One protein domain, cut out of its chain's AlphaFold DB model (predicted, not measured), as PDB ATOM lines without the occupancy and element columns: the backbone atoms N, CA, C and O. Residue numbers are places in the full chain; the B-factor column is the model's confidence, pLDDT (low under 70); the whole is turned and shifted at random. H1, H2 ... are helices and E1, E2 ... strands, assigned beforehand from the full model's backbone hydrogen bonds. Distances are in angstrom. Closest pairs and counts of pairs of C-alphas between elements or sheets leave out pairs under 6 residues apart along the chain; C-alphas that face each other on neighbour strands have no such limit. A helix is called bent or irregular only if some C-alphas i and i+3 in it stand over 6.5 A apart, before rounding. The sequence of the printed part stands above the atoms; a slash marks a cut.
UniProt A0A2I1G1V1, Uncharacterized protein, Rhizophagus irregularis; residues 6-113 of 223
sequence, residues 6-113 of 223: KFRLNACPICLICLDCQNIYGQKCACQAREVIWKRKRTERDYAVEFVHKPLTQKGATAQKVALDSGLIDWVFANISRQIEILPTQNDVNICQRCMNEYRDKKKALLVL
ATOM      1  N   LYS A   6     130.165 148.559  99.543       89.50
ATOM      2  CA  LYS A   6     130.501 148.300 100.945       89.50
ATOM      3  C   LYS A   6     130.670 146.800 101.167       89.50
ATOM      4  O   LYS A   6     129.822 146.019 100.732       89.50
ATOM      5  N   PHE A   7     131.720 146.397 101.878       90.00
ATOM      6  CA  PHE A   7     131.894 145.003 102.274       90.00
ATOM      7  C   PHE A   7     130.692 144.464 103.074       90.00
ATOM      8  O   PHE A   7     130.098 145.170 103.890       90.00
ATOM      9  N   ARG A   8     130.330 143.196 102.826       92.19
ATOM     10  CA  ARG A   8     129.274 142.468 103.543       92.19
ATOM     11  C   ARG A   8     129.716 141.033 103.806       92.19
ATOM     12  O   ARG A   8     130.216 140.371 102.902       92.19
ATOM     13  N   LEU A   9     129.429 140.520 105.000       92.25
ATOM     14  CA  LEU A   9     129.749 139.139 105.382       92.25
ATOM     15  C   LEU A   9     128.928 138.082 104.627       92.25
ATOM     16  O   LEU A   9     129.331 136.922 104.575       92.25
ATOM     17  N   ASN A  10     127.814 138.460 103.993       95.06
ATOM     18  CA  ASN A  10     127.059 137.590 103.090       95.06
ATOM     19  C   ASN A  10     127.509 137.675 101.621       95.06
ATOM     20  O   ASN A  10     126.773 137.253 100.725       95.06
ATOM     21  N   ALA A  11     128.705 138.201 101.348       95.25
ATOM     22  CA  ALA A  11     129.306 138.215 100.020       95.25
ATOM     23  C   ALA A  11     130.793 137.841 100.083       95.25
ATOM     24  O   ALA A  11     131.529 138.282 100.962       95.25
ATOM     25  N   CYS A  12     131.257 137.052  99.114       95.62
ATOM     26  CA  CYS A  12     132.682 136.771  98.985       95.62
ATOM     27  C   CYS A  12     133.412 138.023  98.469       95.62
ATOM     28  O   CYS A  12     133.081 138.493  97.379       95.62
ATOM     29  N   PRO A  13     134.442 138.537  99.162       94.44
ATOM     30  CA  PRO A  13     135.111 139.776  98.756       94.44
ATOM     31  C   PRO A  13     135.940 139.650  97.467       94.44
ATOM     32  O   PRO A  13     136.268 140.651  96.838       94.44
ATOM     33  N   ILE A  14     136.275 138.424  97.066       94.94
ATOM     34  CA  ILE A  14     137.146 138.135  95.920       94.94
ATOM     35  C   ILE A  14     136.336 138.108  94.624       94.94
ATOM     36  O   ILE A  14     136.598 138.862  93.695       94.94
ATOM     37  N   CYS A  15     135.303 137.264  94.570       95.00
ATOM     38  CA  CYS A  15     134.497 137.084  93.360       95.00
ATOM     39  C   CYS A  15     133.110 137.735  93.423       95.00
ATOM     40  O   CYS A  15     132.309 137.536  92.511       95.00
ATOM     41  N   LEU A  16     132.808 138.470  94.498       94.44
ATOM     42  CA  LEU A  16     131.533 139.156  94.738       94.44
ATOM     43  C   LEU A  16     130.301 138.246  94.746       94.44
ATOM     44  O   LEU A  16     129.180 138.742  94.701       94.44
ATOM     45  N   ILE A  17     130.456 136.923  94.811       95.88
ATOM     46  CA  ILE A  17     129.298 136.033  94.870       95.88
ATOM     47  C   ILE A  17     128.562 136.234  96.199       95.88
ATOM     48  O   ILE A  17     129.174 136.187  97.271       95.88
ATOM     49  N   CYS A  18     127.256 136.478  96.135       95.75
ATOM     50  CA  CYS A  18     126.411 136.529  97.317       95.75
ATOM     51  C   CYS A  18     126.206 135.115  97.856       95.75
ATOM     52  O   CYS A  18     125.822 134.208  97.118       95.75
ATOM     53  N   LEU A  19     126.440 134.939  99.153       95.94
ATOM     54  CA  LEU A  19     126.331 133.642  99.808       95.94
ATOM     55  C   LEU A  19     124.878 133.187  99.951       95.94
ATOM     56  O   LEU A  19     124.620 131.989  99.964       95.94
ATOM     57  N   ASP A  20     123.935 134.128  99.980       94.81
ATOM     58  CA  ASP A  20     122.507 133.852 100.153       94.81
ATOM     59  C   ASP A  20     121.815 133.453  98.847       94.81
ATOM     60  O   ASP A  20     120.977 132.559  98.850       94.81
ATOM     61  N   CYS A  21     122.161 134.099  97.727       94.12
ATOM     62  CA  CYS A  21     121.427 133.939  96.464       94.12
ATOM     63  C   CYS A  21     122.288 133.576  95.250       94.12
ATOM     64  O   CYS A  21     121.763 133.539  94.141       94.12
ATOM     65  N   GLN A  22     123.598 133.365  95.420       94.81
ATOM     66  CA  GLN A  22     124.552 133.012  94.354       94.81
ATOM     67  C   GLN A  22     124.747 134.078  93.250       94.81
ATOM     68  O   GLN A  22     125.662 133.966  92.434       94.81
ATOM     69  N   ASN A  23     123.955 135.151  93.238       95.62
ATOM     70  CA  ASN A  23     124.120 136.265  92.309       95.62
ATOM     71  C   ASN A  23     125.333 137.137  92.655       95.62
ATOM     72  O   ASN A  23     125.819 137.158  93.785       95.62
ATOM     73  N   ILE A  24     125.787 137.916  91.673       93.81
ATOM     74  CA  ILE A  24     126.879 138.879  91.843       93.81
ATOM     75  C   ILE A  24     126.393 140.063  92.689       93.81
ATOM     76  O   ILE A  24     125.448 140.774  92.321       93.81
ATOM     77  N   TYR A  25     127.049 140.271  93.828       93.38
ATOM     78  CA  TYR A  25     126.847 141.405  94.718       93.38
ATOM     79  C   TYR A  25     127.143 142.728  93.997       93.38
ATOM     80  O   TYR A  25     128.117 142.838  93.259       93.38
ATOM     81  N   GLY A  26     126.264 143.719  94.182       88.44
ATOM     82  CA  GLY A  26     126.332 145.015  93.497       88.44
ATOM     83  C   GLY A  26     125.776 145.034  92.072       88.44
ATOM     84  O   GLY A  26     125.758 146.091  91.454       88.44
ATOM     85  N   GLN A  27     125.304 143.893  91.557       88.69
ATOM     86  CA  GLN A  27     124.648 143.807  90.249       88.69
ATOM     87  C   GLN A  27     123.246 143.201  90.368       88.69
ATOM     88  O   GLN A  27     122.263 143.921  90.480       88.69
ATOM     89  N   LYS A  28     123.143 141.866  90.377       89.38
ATOM     90  CA  LYS A  28     121.866 141.121  90.370       89.38
ATOM     91  C   LYS A  28     121.436 140.650  91.765       89.38
ATOM     92  O   LYS A  28     120.560 139.802  91.897       89.38
ATOM     93  N   CYS A  29     122.097 141.136  92.811       92.44
ATOM     94  CA  CYS A  29     121.854 140.720  94.186       92.44
ATOM     95  C   CYS A  29     120.973 141.738  94.921       92.44
ATOM     96  O   CYS A  29     121.390 142.878  95.124       92.44
ATOM     97  N   ALA A  30     119.796 141.292  95.368       92.38
ATOM     98  CA  ALA A  30     118.874 142.068  96.202       92.38
ATOM     99  C   ALA A  30     118.953 141.710  97.702       92.38
ATOM    100  O   ALA A  30     118.185 142.236  98.504       92.38
ATOM    101  N   CYS A  31     119.862 140.812  98.104       93.62
ATOM    102  CA  CYS A  31     119.987 140.386  99.498       93.62
ATOM    103  C   CYS A  31     120.406 141.552 100.402       93.62
ATOM    104  O   CYS A  31     121.303 142.341 100.073       93.62
ATOM    105  N   GLN A  32     119.782 141.635 101.578       92.50
ATOM    106  CA  GLN A  32     120.195 142.571 102.620       92.50
ATOM    107  C   GLN A  32     121.559 142.173 103.190       92.50
ATOM    108  O   GLN A  32     121.952 141.010 103.138       92.50
ATOM    109  N   ALA A  33     122.308 143.149 103.706       92.25
ATOM    110  CA  ALA A  33     123.550 142.862 104.410       92.25
ATOM    111  C   ALA A  33     123.232 142.130 105.715       92.25
ATOM    112  O   ALA A  33     122.410 142.598 106.498       92.25
ATOM    113  N   ARG A  34     123.894 140.998 105.948       91.50
ATOM    114  CA  ARG A  34     123.784 140.247 107.197       91.50
ATOM    115  C   ARG A  34     125.058 139.465 107.463       91.50
ATOM    116  O   ARG A  34     125.830 139.184 106.543       91.50
ATOM    117  N   GLU A  35     125.240 139.084 108.715       88.94
ATOM    118  CA  GLU A  35     126.217 138.074 109.087       88.94
ATOM    119  C   GLU A  35     125.683 136.689 108.702       88.94
ATOM    120  O   GLU A  35     124.545 136.332 109.016       88.94
ATOM    121  N   VAL A  36     126.498 135.920 107.979       87.88
ATOM    122  CA  VAL A  36     126.198 134.524 107.646       87.88
ATOM    123  C   VAL A  36     127.158 133.663 108.436       87.88
ATOM    124  O   VAL A  36     128.373 133.733 108.244       87.88
ATOM    125  N   ILE A  37     126.596 132.853 109.323       85.88
ATOM    126  CA  ILE A  37     127.359 131.957 110.181       85.88
ATOM    127  C   ILE A  37     127.418 130.590 109.512       85.88
ATOM    128  O   ILE A  37     126.408 130.057 109.043       85.88
ATOM    129  N   TRP A  38     128.613 130.009 109.461       85.62
ATOM    130  CA  TRP A  38     128.786 128.670 108.920       85.62
ATOM    131  C   TRP A  38     128.057 127.639 109.792       85.62
ATOM    132  O   TRP A  38     128.167 127.638 111.018       85.62
ATOM    133  N   LYS A  39     127.336 126.723 109.143       84.62
ATOM    134  CA  LYS A  39     126.541 125.679 109.806       84.62
ATOM    135  C   LYS A  39     126.951 124.294 109.330       84.62
ATOM    136  O   LYS A  39     126.973 124.011 108.127       84.62
ATOM    137  N   ARG A  40     127.225 123.409 110.296       80.62
ATOM    138  CA  ARG A  40     127.708 122.045 110.040       80.62
ATOM    139  C   ARG A  40     126.678 121.196 109.301       80.62
ATOM    140  O   ARG A  40     127.032 120.539 108.324       80.62
ATOM    141  N   LYS A  41     125.420 121.209 109.744       86.00
ATOM    142  CA  LYS A  41     124.341 120.425 109.135       86.00
ATOM    143  C   LYS A  41     123.763 121.153 107.931       86.00
ATOM    144  O   LYS A  41     123.380 122.313 108.032       86.00
ATOM    145  N   ARG A  42     123.649 120.441 106.807       82.62
ATOM    146  CA  ARG A  42     123.147 120.996 105.542       82.62
ATOM    147  C   ARG A  42     121.697 121.477 105.630       82.62
ATOM    148  O   ARG A  42     121.377 122.501 105.051       82.62
ATOM    149  N   THR A  43     120.856 120.775 106.385       86.81
ATOM    150  CA  THR A  43     119.434 121.106 106.583       86.81
ATOM    151  C   THR A  43     119.205 122.399 107.365       86.81
ATOM    152  O   THR A  43     118.127 122.967 107.286       86.81
ATOM    153  N   GLU A  44     120.199 122.863 108.124       87.69
ATOM    154  CA  GLU A  44     120.115 124.093 108.920       87.69
ATOM    155  C   GLU A  44     120.665 125.311 108.155       87.69
ATOM    156  O   GLU A  44     120.561 126.440 108.641       87.69
ATOM    157  N   ARG A  45     121.280 125.093 106.982       88.12
ATOM    158  CA  ARG A  45     121.908 126.144 106.174       88.12
ATOM    159  C   ARG A  45     120.844 127.037 105.562       88.12
ATOM    160  O   ARG A  45     119.939 126.582 104.878       88.12
ATOM    161  N   ASP A  46     121.024 128.324 105.786       88.38
ATOM    162  CA  ASP A  46     120.224 129.430 105.269       88.38
ATOM    163  C   ASP A  46     120.997 130.224 104.202       88.38
ATOM    164  O   ASP A  46     120.698 131.384 103.944       88.38
ATOM    165  N   TYR A  47     122.022 129.606 103.610       92.44
ATOM    166  CA  TYR A  47     122.868 130.168 102.562       92.44
ATOM    167  C   TYR A  47     122.967 129.193 101.383       92.44
ATOM    168  O   TYR A  47     122.996 127.974 101.569       92.44
ATOM    169  N   ALA A  48     123.019 129.735 100.168       92.38
ATOM    170  CA  ALA A  48     123.059 128.981  98.915       92.38
ATOM    171  C   ALA A  48     124.478 128.572  98.491       92.38
ATOM    172  O   ALA A  48     124.649 127.592  97.767       92.38
ATOM    173  N   VAL A  49     125.502 129.314  98.919       92.94
ATOM    174  CA  VAL A  49     126.895 129.085  98.511       92.94
ATOM    175  C   VAL A  49     127.714 128.612  99.699       92.94
ATOM    176  O   VAL A  49     127.785 129.297 100.713       92.94
ATOM    177  N   GLU A  50     128.394 127.475  99.557       93.12
ATOM    178  CA  GLU A  50     129.360 127.007 100.554       93.12
ATOM    179  C   GLU A  50     130.520 127.998 100.702       93.12
ATOM    180  O   GLU A  50     131.090 128.486  99.718       93.12
ATOM    181  N   PHE A  51     130.911 128.257 101.943       94.44
ATOM    182  CA  PHE A  51     131.970 129.197 102.275       94.44
ATOM    183  C   PHE A  51     132.740 128.750 103.513       94.44
ATOM    184  O   PHE A  51     132.322 127.854 104.248       94.44
ATOM    185  N   VAL A  52     133.872 129.406 103.745       90.75
ATOM    186  CA  VAL A  52     134.669 129.269 104.960       90.75
ATOM    187  C   VAL A  52     134.838 130.645 105.583       90.75
ATOM    188  O   VAL A  52     135.147 131.615 104.890       90.75
ATOM    189  N   HIS A  53     134.647 130.706 106.893       92.00
ATOM    190  CA  HIS A  53     134.926 131.886 107.692       92.00
ATOM    191  C   HIS A  53     136.424 131.961 108.006       92.00
ATOM    192  O   HIS A  53     137.024 130.952 108.399       92.00
ATOM    193  N   LYS A  54     137.048 133.119 107.781       91.62
ATOM    194  CA  LYS A  54     138.494 133.312 107.930       91.62
ATOM    195  C   LYS A  54     138.819 134.626 108.634       91.62
ATOM    196  O   LYS A  54     138.269 135.653 108.244       91.62
ATOM    197  N   PRO A  55     139.718 134.617 109.631       91.31
ATOM    198  CA  PRO A  55     140.182 135.849 110.246       91.31
ATOM    199  C   PRO A  55     141.131 136.594 109.302       91.31
ATOM    200  O   PRO A  55     141.969 135.978 108.643       91.31
ATOM    201  N   LEU A  56     141.006 137.918 109.267       87.06
ATOM    202  CA  LEU A  56     141.947 138.834 108.619       87.06
ATOM    203  C   LEU A  56     142.888 139.520 109.614       87.06
ATOM    204  O   LEU A  56     143.925 140.037 109.214       87.06
ATOM    205  N   THR A  57     142.543 139.533 110.903       85.94
ATOM    206  CA  THR A  57     143.337 140.190 111.949       85.94
ATOM    207  C   THR A  57     143.641 139.233 113.093       85.94
ATOM    208  O   THR A  57     142.915 138.263 113.330       85.94
ATOM    209  N   GLN A  58     144.675 139.549 113.880       82.88
ATOM    210  CA  GLN A  58     145.004 138.786 115.088       82.88
ATOM    211  C   GLN A  58     143.837 138.762 116.089       82.88
ATOM    212  O   GLN A  58     143.589 137.749 116.749       82.88
ATOM    213  N   LYS A  59     143.072 139.861 116.164       83.88
ATOM    214  CA  LYS A  59     141.854 139.959 116.976       83.88
ATOM    215  C   LYS A  59     140.797 138.955 116.512       83.88
ATOM    216  O   LYS A  59     140.256 138.223 117.340       83.88
ATOM    217  N   GLY A  60     140.548 138.878 115.202       85.44
ATOM    218  CA  GLY A  60     139.638 137.893 114.612       85.44
ATOM    219  C   GLY A  60     140.091 136.452 114.854       85.44
ATOM    220  O   GLY A  60     139.296 135.616 115.279       85.44
ATOM    221  N   ALA A  61     141.382 136.172 114.670       82.69
ATOM    222  CA  ALA A  61     141.959 134.846 114.891       82.69
ATOM    223  C   ALA A  61     141.810 134.385 116.348       82.69
ATOM    224  O   ALA A  61     141.396 133.256 116.613       82.69
ATOM    225  N   THR A  62     142.051 135.296 117.296       82.00
ATOM    226  CA  THR A  62     141.895 135.036 118.732       82.00
ATOM    227  C   THR A  62     140.439 134.740 119.090       82.00
ATOM    228  O   THR A  62     140.169 133.767 119.794       82.00
ATOM    229  N   ALA A  63     139.493 135.526 118.563       84.19
ATOM    230  CA  ALA A  63     138.063 135.310 118.782       84.19
ATOM    231  C   ALA A  63     137.596 133.941 118.259       84.19
ATOM    232  O   ALA A  63     136.790 133.266 118.898       84.19
ATOM    233  N   GLN A  64     138.158 133.500 117.133       82.38
ATOM    234  CA  GLN A  64     137.851 132.211 116.514       82.38
ATOM    235  C   GLN A  64     138.672 131.040 117.079       82.38
ATOM    236  O   GLN A  64     138.405 129.894 116.726       82.38
ATOM    237  N   LYS A  65     139.653 131.302 117.955       85.50
ATOM    238  CA  LYS A  65     140.609 130.310 118.485       85.50
ATOM    239  C   LYS A  65     141.356 129.549 117.379       85.50
ATOM    240  O   LYS A  65     141.576 128.344 117.488       85.50
ATOM    241  N   VAL A  66     141.746 130.251 116.318       81.38
ATOM    242  CA  VAL A  66     142.521 129.694 115.197       81.38
ATOM    243  C   VAL A  66     143.828 130.458 115.016       81.38
ATOM    244  O   VAL A  66     143.938 131.613 115.420       81.38
ATOM    245  N   ALA A  67     144.819 129.823 114.392       83.44
ATOM    246  CA  ALA A  67     146.031 130.513 113.966       83.44
ATOM    247  C   ALA A  67     145.725 131.489 112.818       83.44
ATOM    248  O   ALA A  67     144.899 131.202 111.944       83.44
ATOM    249  N   LEU A  68     146.406 132.631 112.822       84.31
ATOM    250  CA  LEU A  68     146.339 133.603 111.741       84.31
ATOM    251  C   LEU A  68     147.242 133.133 110.584       84.31
ATOM    252  O   LEU A  68     148.441 132.955 110.773       84.31
ATOM    253  N   ASP A  69     146.671 132.900 109.400       86.50
ATOM    254  CA  ASP A  69     147.414 132.475 108.200       86.50
ATOM    255  C   ASP A  69     147.814 133.720 107.394       86.50
ATOM    256  O   ASP A  69     147.005 134.246 106.629       86.50
ATOM    257  N   SER A  70     149.044 134.208 107.582       85.31
ATOM    258  CA  SER A  70     149.565 135.391 106.877       85.31
ATOM    259  C   SER A  70     149.522 135.226 105.357       85.31
ATOM    260  O   SER A  70     149.060 136.121 104.658       85.31
ATOM    261  N   GLY A  71     149.872 134.043 104.842       88.31
ATOM    262  CA  GLY A  71     149.811 133.757 103.408       88.31
ATOM    263  C   GLY A  71     148.389 133.814 102.842       88.31
ATOM    264  O   GLY A  71     148.189 134.220 101.697       88.31
ATOM    265  N   LEU A  72     147.379 133.452 103.641       89.50
ATOM    266  CA  LEU A  72     145.980 133.649 103.260       89.50
ATOM    267  C   LEU A  72     145.618 135.134 103.249       89.50
ATOM    268  O   LEU A  72     144.925 135.559 102.332       89.50
ATOM    269  N   ILE A  73     146.046 135.902 104.250       87.31
ATOM    270  CA  ILE A  73     145.758 137.338 104.341       87.31
ATOM    271  C   ILE A  73     146.314 138.068 103.122       87.31
ATOM    272  O   ILE A  73     145.553 138.738 102.423       87.31
ATOM    273  N   ASP A  74     147.598 137.874 102.823       87.50
ATOM    274  CA  ASP A  74     148.263 138.491 101.673       87.50
ATOM    275  C   ASP A  74     147.552 138.116 100.373       87.50
ATOM    276  O   ASP A  74     147.259 138.966  99.528       87.50
ATOM    277  N   TRP A  75     147.193 136.837 100.235       91.88
ATOM    278  CA  TRP A  75     146.445 136.362  99.082       91.88
ATOM    279  C   TRP A  75     145.055 136.998  98.987       91.88
ATOM    280  O   TRP A  75     144.654 137.405  97.898       91.88
ATOM    281  N   VAL A  76     144.320 137.117 100.095       91.06
ATOM    282  CA  VAL A  76     143.016 137.783 100.107       91.06
ATOM    283  C   VAL A  76     143.186 139.225  99.655       91.06
ATOM    284  O   VAL A  76     142.563 139.598  98.668       91.06
ATOM    285  N   PHE A  77     144.064 140.008 100.284       88.69
ATOM    286  CA  PHE A  77     144.249 141.419  99.935       88.69
ATOM    287  C   PHE A  77     144.712 141.631  98.488       88.69
ATOM    288  O   PHE A  77     144.248 142.565  97.837       88.69
ATOM    289  N   ALA A  78     145.523 140.724  97.940       88.19
ATOM    290  CA  ALA A  78     145.923 140.760  96.535       88.19
ATOM    291  C   ALA A  78     144.790 140.406  95.548       88.19
ATOM    292  O   ALA A  78     144.872 140.763  94.373       88.19
ATOM    293  N   ASN A  79     143.748 139.689  95.991       92.06
ATOM    294  CA  ASN A  79     142.668 139.180  95.133       92.06
ATOM    295  C   ASN A  79     141.284 139.763  95.469       92.06
ATOM    296  O   ASN A  79     140.299 139.386  94.835       92.06
ATOM    297  N   ILE A  80     141.175 140.680  96.438       90.62
ATOM    298  CA  ILE A  80     139.934 141.418  96.693       90.62
ATOM    299  C   ILE A  80     139.493 142.106  95.399       90.62
ATOM    300  O   ILE A  80     140.285 142.728  94.684       90.62
ATOM    301  N   SER A  81     138.202 142.001  95.094       90.38
ATOM    302  CA  SER A  81     137.630 142.695  93.951       90.38
ATOM    303  C   SER A  81     137.814 144.202  94.102       90.38
ATOM    304  O   SER A  81     137.429 144.787  95.108       90.38
ATOM    305  N   ARG A  82     138.289 144.871  93.048       88.44
ATOM    306  CA  ARG A  82     138.415 146.343  93.015       88.44
ATOM    307  C   ARG A  82     137.084 147.083  93.199       88.44
ATOM    308  O   ARG A  82     137.074 148.296  93.358       88.44
ATOM    309  N   GLN A  83     135.965 146.366  93.118       86.62
ATOM    310  CA  GLN A  83     134.629 146.920  93.306       86.62
ATOM    311  C   GLN A  83     134.175 146.890  94.765       86.62
ATOM    312  O   GLN A  83     133.070 147.351  95.015       86.62
ATOM    313  N   ILE A  84     134.942 146.337  95.710       87.56
ATOM    314  CA  ILE A  84     134.555 146.286  97.124       87.56
ATOM    315  C   ILE A  84     135.590 146.984  97.998       87.56
ATOM    316  O   ILE A  84     136.793 146.844  97.799       87.56
ATOM    317  N   GLU A  85     135.104 147.724  98.985       85.25
ATOM    318  CA  GLU A  85     135.933 148.361  99.999       85.25
ATOM    319  C   GLU A  85     135.863 147.543 101.292       85.25
ATOM    320  O   GLU A  85     134.799 147.433 101.911       85.25
ATOM    321  N   ILE A  86     136.995 146.949 101.684       82.69
ATOM    322  CA  ILE A  86     137.159 146.318 102.998       82.69
ATOM    323  C   ILE A  86     137.826 147.322 103.927       82.69
ATOM    324  O   ILE A  86     138.923 147.805 103.651       82.69
ATOM    325  N   LEU A  87     137.164 147.618 105.043       76.44
ATOM    326  CA  LEU A  87     137.709 148.511 106.055       76.44
ATOM    327  C   LEU A  87     138.852 147.828 106.824       76.44
ATOM    328  O   LEU A  87     138.737 146.643 107.144       76.44
ATOM    329  N   PRO A  88     139.896 148.569 107.238       69.69
ATOM    330  CA  PRO A  88     140.976 148.035 108.077       69.69
ATOM    331  C   PRO A  88     140.504 147.456 109.420       69.69
ATOM    332  O   PRO A  88     141.199 146.664 110.048       69.69
ATOM    333  N   THR A  89     139.318 147.859 109.879       73.31
ATOM    334  CA  THR A  89     138.694 147.376 111.116       73.31
ATOM    335  C   THR A  89     138.001 146.021 110.963       73.31
ATOM    336  O   THR A  89     137.560 145.448 111.965       73.31
ATOM    337  N   GLN A  90     137.896 145.498 109.737       83.81
ATOM    338  CA  GLN A  90     137.279 144.208 109.460       83.81
ATOM    339  C   GLN A  90     138.174 143.076 109.977       83.81
ATOM    340  O   GLN A  90     139.301 142.896 109.523       83.81
ATOM    341  N   ASN A  91     137.667 142.296 110.933       88.56
ATOM    342  CA  ASN A  91     138.460 141.256 111.596       88.56
ATOM    343  C   ASN A  91     138.425 139.912 110.869       88.56
ATOM    344  O   ASN A  91     139.266 139.049 111.123       88.56
ATOM    345  N   ASP A  92     137.439 139.724 110.003       90.38
ATOM    346  CA  ASP A  92     137.021 138.434 109.485       90.38
ATOM    347  C   ASP A  92     136.290 138.582 108.147       90.38
ATOM    348  O   ASP A  92     135.713 139.625 107.835       90.38
ATOM    349  N   VAL A  93     136.315 137.521 107.347       92.88
ATOM    350  CA  VAL A  93     135.638 137.444 106.054       92.88
ATOM    351  C   VAL A  93     135.059 136.058 105.825       92.88
ATOM    352  O   VAL A  93     135.603 135.048 106.272       92.88
ATOM    353  N   ASN A  94     133.990 136.003 105.036       95.12
ATOM    354  CA  ASN A  94     133.478 134.758 104.484       95.12
ATOM    355  C   ASN A  94     133.943 134.611 103.031       95.12
ATOM    356  O   ASN A  94     133.626 135.431 102.167       95.12
ATOM    357  N   ILE A  95     134.701 133.555 102.747       95.12
ATOM    358  CA  ILE A  95     135.247 133.281 101.414       95.12
ATOM    359  C   ILE A  95     134.547 132.052 100.846       95.12
ATOM    360  O   ILE A  95     134.548 130.992 101.471       95.12
ATOM    361  N   CYS A  96     133.952 132.177  99.657       95.88
ATOM    362  CA  CYS A  96     133.293 131.044  99.014       95.88
ATOM    363  C   CYS A  96     134.281 129.897  98.748       95.88
ATOM    364  O   CYS A  96     135.480 130.108  98.535       95.88
ATOM    365  N   GLN A  97     133.764 128.671  98.710       94.25
ATOM    366  CA  GLN A  97     134.586 127.472  98.568       94.25
ATOM    367  C   GLN A  97     135.419 127.470  97.277       94.25
ATOM    368  O   GLN A  97     136.541 126.965  97.284       94.25
ATOM    369  N   ARG A  98     134.909 128.072  96.192       95.50
ATOM    370  CA  ARG A  98     135.633 128.208  94.918       95.50
ATOM    371  C   ARG A  98     136.936 128.990  95.093       95.50
ATOM    372  O   ARG A  98     137.999 128.461  94.800       95.50
ATOM    373  N   CYS A  99     136.865 130.199  95.646       95.75
ATOM    374  CA  CYS A  99     138.053 131.019  95.893       95.75
ATOM    375  C   CYS A  99     138.997 130.353  96.909       95.75
ATOM    376  O   CYS A  99     140.212 130.390  96.751       95.75
ATOM    377  N   MET A 100     138.458 129.667  97.923       94.31
ATOM    378  CA  MET A 100     139.298 128.908  98.855       94.31
ATOM    379  C   MET A 100     140.032 127.731  98.195       94.31
ATOM    380  O   MET A 100     141.140 127.401  98.617       94.31
ATOM    381  N   ASN A 101     139.435 127.078  97.194       92.94
ATOM    382  CA  ASN A 101     140.121 126.058  96.400       92.94
ATOM    383  C   ASN A 101     141.282 126.678  95.614       92.94
ATOM    384  O   ASN A 101     142.395 126.179  95.726       92.94
ATOM    385  N   GLU A 102     141.061 127.812  94.943       93.12
ATOM    386  CA  GLU A 102     142.114 128.523  94.201       93.12
ATOM    387  C   GLU A 102     143.309 128.896  95.092       93.12
ATOM    388  O   GLU A 102     144.462 128.704  94.702       93.12
ATOM    389  N   TYR A 103     143.055 129.380  96.315       92.69
ATOM    390  CA  TYR A 103     144.117 129.624  97.293       92.69
ATOM    391  C   TYR A 103     144.890 128.344  97.630       92.69
ATOM    392  O   TYR A 103     146.120 128.342  97.619       92.69
ATOM    393  N   ARG A 104     144.186 127.241  97.915       90.19
ATOM    394  CA  ARG A 104     144.827 125.960  98.247       90.19
ATOM    395  C   ARG A 104     145.669 125.423  97.098       90.19
ATOM    396  O   ARG A 104     146.752 124.905  97.356       90.19
ATOM    397  N   ASP A 105     145.199 125.555  95.867       88.25
ATOM    398  CA  ASP A 105     145.920 125.085  94.688       88.25
ATOM    399  C   ASP A 105     147.182 125.924  94.451       88.25
ATOM    400  O   ASP A 105     148.259 125.362  94.257       88.25
ATOM    401  N   LYS A 106     147.100 127.254  94.609       85.88
ATOM    402  CA  LYS A 106     148.280 128.139  94.584       85.88
ATOM    403  C   LYS A 106     149.268 127.827  95.706       85.88
ATOM    404  O   LYS A 106     150.465 127.745  95.454       85.88
ATOM    405  N   LYS A 107     148.780 127.617  96.931       84.25
ATOM    406  CA  LYS A 107     149.623 127.266  98.085       84.25
ATOM    407  C   LYS A 107     150.360 125.949  97.849       84.25
ATOM    408  O   LYS A 107     151.550 125.862  98.122       84.25
ATOM    409  N   LYS A 108     149.679 124.942  97.290       81.94
ATOM    410  CA  LYS A 108     150.304 123.676  96.882       81.94
ATOM    411  C   LYS A 108     151.338 123.880  95.776       81.94
ATOM    412  O   LYS A 108     152.428 123.342  95.891       81.94
ATOM    413  N   ALA A 109     151.028 124.663  94.744       76.25
ATOM    414  CA  ALA A 109     151.966 124.941  93.656       76.25
ATOM    415  C   ALA A 109     153.238 125.643  94.155       76.25
ATOM    416  O   ALA A 109     154.334 125.281  93.741       76.25
ATOM    417  N   LEU A 110     153.105 126.584  95.094       74.38
ATOM    418  CA  LEU A 110     154.245 127.258  95.712       74.38
ATOM    419  C   LEU A 110     155.140 126.276  96.485       74.38
ATOM    420  O   LEU A 110     156.354 126.368  96.389       74.38
ATOM    421  N   LEU A 111     154.542 125.302  97.179       67.31
ATOM    422  CA  LEU A 111     155.273 124.243  97.887       67.31
ATOM    423  C   LEU A 111     155.942 123.231  96.935       67.31
ATOM    424  O   LEU A 111     156.962 122.646  97.285       67.31
ATOM    425  N   VAL A 112     155.377 123.015  95.742       59.59
ATOM    426  CA  VAL A 112     155.913 122.096  94.715       59.59
ATOM    427  C   VAL A 112     157.013 122.744  93.869       59.59
ATOM    428  O   VAL A 112     157.874 122.034  93.363       59.59
ATOM    429  N   LEU A 113     157.018 124.073  93.728       50.94
ATOM    430  CA  LEU A 113     158.065 124.826  93.022       50.94
ATOM    431  C   LEU A 113     159.308 125.094  93.886       50.94
ATOM    432  O   LEU A 113     160.309 125.585  93.374       50.94
TER     433      LEU A 113
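What this domain is: This is residues 6 to 113 of the 223 residues of an uncharacterized protein of Rhizophagus irregularis (UniProt A0A2I1G1V1). With little regular structure, this is a loop-rich body round a short two-stranded antiparallel ribbon, E1 and E2, with looped residues 6 to 50 largely to one side and three helices to the other; residues 108 to 113, mostly H3, stick out. The printed part has 108 residues, 43 in named elements, ordered E1, H1, H2, E2, H3, class mixed. It is compact, radius of gyration of the C-alphas 13.9 A, spanning 41 by 29 by 28 A.

Where its parts are: Find C-alpha 51 at (131.970, 129.197, 102.275), where E1, residues 51 to 55, begins its 13.2 A. E2 is residues 92 to 96, 13.3 A. H1 is residues 58 to 64, H2 70 to 79, 14.1 A. H3, residues 97 to 112, runs 22.3 A to C-alpha 112 at (155.913, 122.096, 94.715).

How they stand to each other: Antiparallel E1 and E2 stand at 155 degrees; look for N 54 and O 93, 2.8 A apart. The closest C-alphas of E1 and H1 are Pro 55 and Ala 61, 5.1 A. H2 and H3 are close but not clearly touching, Trp 75 to Tyr 103 the closest C-alphas, 7.3 A, at a steep tilt of 60 degrees, opposite ways. H1 and H3 are apart. In H1, H2 and H3 every O i to N i+4 pair is within hydrogen-bond range.

The domain as a whole: The C-alphas farthest apart, of Ala 30 and Leu 113, are 42.9 A apart. The printed part has no cut; the link H2 to E2 is long. Confidence is under 70 at residues 88 and 111 to 113.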